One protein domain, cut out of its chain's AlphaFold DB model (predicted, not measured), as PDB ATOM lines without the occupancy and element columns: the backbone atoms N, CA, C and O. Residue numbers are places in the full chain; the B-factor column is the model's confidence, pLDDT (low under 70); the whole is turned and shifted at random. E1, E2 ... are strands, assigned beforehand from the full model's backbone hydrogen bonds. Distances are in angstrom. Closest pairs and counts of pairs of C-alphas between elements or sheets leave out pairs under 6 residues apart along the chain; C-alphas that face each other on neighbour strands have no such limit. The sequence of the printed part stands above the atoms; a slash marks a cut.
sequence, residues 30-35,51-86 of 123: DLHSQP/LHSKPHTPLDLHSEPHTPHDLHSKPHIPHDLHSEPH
ATOM      1  N   ASP A  30     184.604 223.174 149.955       88.62
ATOM      2  CA  ASP A  30     183.276 223.365 150.537       88.62
ATOM      3  C   ASP A  30     183.425 223.699 152.027       88.62
ATOM      4  O   ASP A  30     184.135 222.994 152.745       88.62
ATOM      5  N   LEU A  31     182.830 224.807 152.479       86.12
ATOM      6  CA  LEU A  31     182.752 225.144 153.902       86.12
ATOM      7  C   LEU A  31     181.293 225.373 154.297       86.12
ATOM      8  O   LEU A  31     180.623 226.268 153.773       86.12
ATOM      9  N   HIS A  32     180.850 224.650 155.321       87.19
ATOM     10  CA  HIS A  32     179.558 224.833 155.973       87.19
ATOM     11  C   HIS A  32     179.763 225.203 157.436       87.19
ATOM     12  O   HIS A  32     180.210 224.386 158.241       87.19
ATOM     13  N   SER A  33     179.380 226.420 157.810       84.25
ATOM     14  CA  SER A  33     179.479 226.897 159.186       84.25
ATOM     15  C   SER A  33     178.143 227.389 159.733       84.25
ATOM     16  O   SER A  33     177.425 228.160 159.102       84.25
ATOM     17  N   GLN A  34     177.808 226.976 160.952       88.31
ATOM     18  CA  GLN A  34     176.621 227.450 161.662       88.31
ATOM     19  C   GLN A  34     176.983 227.887 163.091       88.31
ATOM     20  O   GLN A  34     176.775 227.119 164.037       88.31
ATOM     21  N   PRO A  35     177.573 229.087 163.270       82.50
ATOM     22  CA  PRO A  35     178.042 229.539 164.572       82.50
ATOM     23  C   PRO A  35     177.000 230.364 165.351       82.50
ATOM     24  O   PRO A  35     176.410 231.328 164.852       82.50
ATOM     25  N   LEU A  51     184.734 221.086 155.032       89.38
ATOM     26  CA  LEU A  51     184.742 221.506 156.425       89.38
ATOM     27  C   LEU A  51     183.326 221.847 156.867       89.38
ATOM     28  O   LEU A  51     182.675 222.752 156.348       89.38
ATOM     29  N   HIS A  52     182.903 221.190 157.936       89.69
ATOM     30  CA  HIS A  52     181.617 221.395 158.573       89.69
ATOM     31  C   HIS A  52     181.798 221.780 160.044       89.69
ATOM     32  O   HIS A  52     182.199 220.956 160.874       89.69
ATOM     33  N   SER A  53     181.431 223.010 160.408       87.81
ATOM     34  CA  SER A  53     181.522 223.508 161.784       87.81
ATOM     35  C   SER A  53     180.169 223.956 162.342       87.81
ATOM     36  O   SER A  53     179.414 224.699 161.717       87.81
ATOM     37  N   LYS A  54     179.834 223.498 163.554       90.25
ATOM     38  CA  LYS A  54     178.622 223.926 164.283       90.25
ATOM     39  C   LYS A  54     178.937 224.305 165.732       90.25
ATOM     40  O   LYS A  54     178.642 223.522 166.639       90.25
ATOM     41  N   PRO A  55     179.580 225.461 165.968       85.25
ATOM     42  CA  PRO A  55     179.943 225.879 167.313       85.25
ATOM     43  C   PRO A  55     178.804 226.584 168.066       85.25
ATOM     44  O   PRO A  55     178.147 227.495 167.554       85.25
ATOM     45  N   HIS A  56     178.626 226.215 169.339       85.50
ATOM     46  CA  HIS A  56     177.803 226.963 170.305       85.50
ATOM     47  C   HIS A  56     178.621 227.916 171.193       85.50
ATOM     48  O   HIS A  56     178.057 228.655 172.000       85.50
ATOM     49  N   THR A  57     179.944 227.868 171.061       85.81
ATOM     50  CA  THR A  57     180.952 228.634 171.806       85.81
ATOM     51  C   THR A  57     182.131 228.966 170.896       85.81
ATOM     52  O   THR A  57     182.217 228.378 169.820       85.81
ATOM     53  N   PRO A  58     183.041 229.878 171.289       88.25
ATOM     54  CA  PRO A  58     184.185 230.237 170.463       88.25
ATOM     55  C   PRO A  58     184.918 229.037 169.855       88.25
ATOM     56  O   PRO A  58     185.212 228.078 170.566       88.25
ATOM     57  N   LEU A  59     185.178 229.085 168.552       89.12
ATOM     58  CA  LEU A  59     185.873 228.025 167.822       89.12
ATOM     59  C   LEU A  59     186.901 228.641 166.879       89.12
ATOM     60  O   LEU A  59     186.576 229.596 166.174       89.12
ATOM     61  N   ASP A  60     188.088 228.056 166.836       90.69
ATOM     62  CA  ASP A  60     189.106 228.312 165.818       90.69
ATOM     63  C   ASP A  60     189.395 226.995 165.084       90.69
ATOM     64  O   ASP A  60     189.515 225.952 165.731       90.69
ATOM     65  N   LEU A  61     189.395 227.004 163.748       88.88
ATOM     66  CA  LEU A  61     189.821 225.852 162.950       88.88
ATOM     67  C   LEU A  61     190.846 226.292 161.913       88.88
ATOM     68  O   LEU A  61     190.580 227.180 161.101       88.88
ATOM     69  N   HIS A  62     191.952 225.564 161.850       88.75
ATOM     70  CA  HIS A  62     192.963 225.703 160.820       88.75
ATOM     71  C   HIS A  62     193.203 224.371 160.102       88.75
ATOM     72  O   HIS A  62     193.554 223.360 160.719       88.75
ATOM     73  N   SER A  63     193.091 224.388 158.776       87.50
ATOM     74  CA  SER A  63     193.287 223.208 157.929       87.50
ATOM     75  C   SER A  63     194.228 223.495 156.759       87.50
ATOM     76  O   SER A  63     193.972 224.385 155.949       87.50
ATOM     77  N   GLU A  64     195.274 222.683 156.610       90.75
ATOM     78  CA  GLU A  64     196.231 222.745 155.495       90.75
ATOM     79  C   GLU A  64     196.388 221.367 154.815       90.75
ATOM     80  O   GLU A  64     197.334 220.623 155.092       90.75
ATOM     81  N   PRO A  65     195.431 220.952 153.959       87.06
ATOM     82  CA  PRO A  65     195.476 219.640 153.321       87.06
ATOM     83  C   PRO A  65     196.171 219.643 151.948       87.06
ATOM     84  O   PRO A  65     195.826 220.401 151.036       87.06
ATOM     85  N   HIS A  66     197.081 218.686 151.738       88.56
ATOM     86  CA  HIS A  66     197.686 218.415 150.421       88.56
ATOM     87  C   HIS A  66     196.957 217.333 149.608       88.56
ATOM     88  O   HIS A  66     197.234 217.128 148.425       88.56
ATOM     89  N   THR A  67     196.028 216.627 150.243       88.56
ATOM     90  CA  THR A  67     195.239 215.509 149.702       88.56
ATOM     91  C   THR A  67     193.796 215.615 150.195       88.56
ATOM     92  O   THR A  67     193.556 216.420 151.089       88.56
ATOM     93  N   PRO A  68     192.840 214.825 149.661       90.06
ATOM     94  CA  PRO A  68     191.448 214.917 150.085       90.06
ATOM     95  C   PRO A  68     191.278 214.878 151.607       90.06
ATOM     96  O   PRO A  68     191.806 213.970 152.249       90.06
ATOM     97  N   HIS A  69     190.577 215.857 152.173       90.06
ATOM     98  CA  HIS A  69     190.399 215.969 153.619       90.06
ATOM     99  C   HIS A  69     188.984 216.409 153.977       90.06
ATOM    100  O   HIS A  69     188.457 217.326 153.350       90.06
ATOM    101  N   ASP A  70     188.423 215.787 155.006       91.62
ATOM    102  CA  ASP A  70     187.141 216.151 155.600       91.62
ATOM    103  C   ASP A  70     187.329 216.490 157.089       91.62
ATOM    104  O   ASP A  70     188.064 215.795 157.801       91.62
ATOM    105  N   LEU A  71     186.716 217.584 157.542       90.06
ATOM    106  CA  LEU A  71     186.747 218.038 158.929       90.06
ATOM    107  C   LEU A  71     185.336 218.360 159.418       90.06
ATOM    108  O   LEU A  71     184.694 219.304 158.968       90.06
ATOM    109  N   HIS A  72     184.899 217.653 160.453       89.75
ATOM    110  CA  HIS A  72     183.629 217.869 161.131       89.75
ATOM    111  C   HIS A  72     183.830 218.255 162.601       89.75
ATOM    112  O   HIS A  72     184.330 217.467 163.406       89.75
ATOM    113  N   SER A  73     183.351 219.436 162.997       87.56
ATOM    114  CA  SER A  73     183.500 219.958 164.362       87.56
ATOM    115  C   SER A  73     182.185 220.449 164.968       87.56
ATOM    116  O   SER A  73     181.427 221.198 164.343       87.56
ATOM    117  N   LYS A  74     181.901 220.037 166.211       90.19
ATOM    118  CA  LYS A  74     180.707 220.442 166.980       90.19
ATOM    119  C   LYS A  74     181.050 220.752 168.446       90.19
ATOM    120  O   LYS A  74     180.766 219.930 169.320       90.19
ATOM    121  N   PRO A  75     181.677 221.901 168.745       84.38
ATOM    122  CA  PRO A  75     182.039 222.261 170.111       84.38
ATOM    123  C   PRO A  75     180.887 222.916 170.885       84.38
ATOM    124  O   PRO A  75     180.139 223.750 170.364       84.38
ATOM    125  N   HIS A  76     180.790 222.567 172.171       84.56
ATOM    126  CA  HIS A  76     179.886 223.198 173.142       84.56
ATOM    127  C   HIS A  76     180.606 224.112 174.146       84.56
ATOM    128  O   HIS A  76     179.940 224.773 174.942       84.56
ATOM    129  N   ILE A  77     181.941 224.103 174.146       82.44
ATOM    130  CA  ILE A  77     182.845 224.916 174.977       82.44
ATOM    131  C   ILE A  77     184.020 225.390 174.085       82.44
ATOM    132  O   ILE A  77     184.216 224.767 173.037       82.44
ATOM    133  N   PRO A  78     184.761 226.483 174.411       86.38
ATOM    134  CA  PRO A  78     185.834 226.975 173.553       86.38
ATOM    135  C   PRO A  78     186.798 225.893 173.075       86.38
ATOM    136  O   PRO A  78     187.251 225.086 173.884       86.38
ATOM    137  N   HIS A  79     187.091 225.880 171.778       86.06
ATOM    138  CA  HIS A  79     187.843 224.797 171.152       86.06
ATOM    139  C   HIS A  79     188.700 225.286 169.985       86.06
ATOM    140  O   HIS A  79     188.322 226.237 169.303       86.06
ATOM    141  N   ASP A  80     189.818 224.601 169.768       88.38
ATOM    142  CA  ASP A  80     190.761 224.842 168.680       88.38
ATOM    143  C   ASP A  80     191.074 223.523 167.938       88.38
ATOM    144  O   ASP A  80     191.280 222.477 168.568       88.38
ATOM    145  N   LEU A  81     191.051 223.538 166.603       87.00
ATOM    146  CA  LEU A  81     191.432 222.396 165.762       87.00
ATOM    147  C   LEU A  81     192.480 222.802 164.734       87.00
ATOM    148  O   LEU A  81     192.218 223.638 163.874       87.00
ATOM    149  N   HIS A  82     193.588 222.067 164.706       87.62
ATOM    150  CA  HIS A  82     194.642 222.211 163.704       87.62
ATOM    151  C   HIS A  82     194.866 220.896 162.956       87.62
ATOM    152  O   HIS A  82     195.176 219.866 163.563       87.62
ATOM    153  N   SER A  83     194.752 220.920 161.629       86.31
ATOM    154  CA  SER A  83     194.908 219.731 160.777       86.31
ATOM    155  C   SER A  83     195.853 219.977 159.604       86.31
ATOM    156  O   SER A  83     195.646 220.892 158.813       86.31
ATOM    157  N   GLU A  84     196.864 219.117 159.451       90.31
ATOM    158  CA  GLU A  84     197.864 219.185 158.371       90.31
ATOM    159  C   GLU A  84     198.077 217.793 157.725       90.31
ATOM    160  O   GLU A  84     199.031 217.078 158.054       90.31
ATOM    161  N   PRO A  85     197.152 217.326 156.860       85.69
ATOM    162  CA  PRO A  85     197.256 216.009 156.233       85.69
ATOM    163  C   PRO A  85     198.008 216.005 154.889       85.69
ATOM    164  O   PRO A  85     197.710 216.769 153.967       85.69
ATOM    165  N   HIS A  86     198.921 215.036 154.728       86.81
ATOM    166  CA  HIS A  86     199.596 214.734 153.450       86.81
ATOM    167  C   HIS A  86     199.014 213.516 152.713       86.81
ATOM    168  O   HIS A  86     199.462 213.165 151.620       86.81
TER     169      HIS A  86
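Overview. This is residues 30 to 35 and 51 to 86 of the 123 residues of the protein "Sialidase" of Portunus trituberculatus (UniProt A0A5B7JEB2). The chain is wound in flattened, stacked turns, a small piece of a solenoid, with one wall of three parallel strands, E1, E2 and E4, and another of two, E3 and E5. The walls are only partly face to face, and E1 extends the first wall past the second. The printed part has 42 residues with five named strands, E1 to E5 in chain order, and no named helix; the class is all strand. The whole is flat, spanning 30 by 17 by 9 A, and only just compact, close to loose, with a radius of gyration of the C-alphas of 10.5 A.

Arrangement. E1, residues 30 to 33, is parallel to its neighbour E2, residues 51 to 53, at 4 degrees, with N 32 and O 51 2.8 A apart, within hydrogen-bond range. E2 is the inner strand and is parallel to E4, residues 69 to 73, at 2 degrees, with N 52 and O 71 at 2.8 A. In the other sheet E3, residues 59 to 63, is parallel to E5, residues 79 to 83, at 2 degrees, with N 62 and O 81 at 2.8 A. E4 and E5 are near each other, with 7 pairs of C-alphas within 10 A. E1 and E3 are apart.

Along the chain. E1 begins at C-alpha 30, (183.276, 223.365, 150.537), and is 10.1 A long; E2 is 6.6 A. E3 measures 13.3 A, E4 13.4 A and E5 13.5 A, the last ending at C-alpha 83, (194.908, 219.731, 160.777).

Size, cuts and confidence. The C-alphas of His 56 and His 86, the two farthest apart, are 30.1 A apart. Residues 36 to 50 are not printed, and C-alphas 35 and 51 are 13.3 A apart across this cut. The links E2 to E3, E3 to E4 and E4 to E5 are tight. The mean pLDDT of the printed part is 87.7, and no printed residue is under 70.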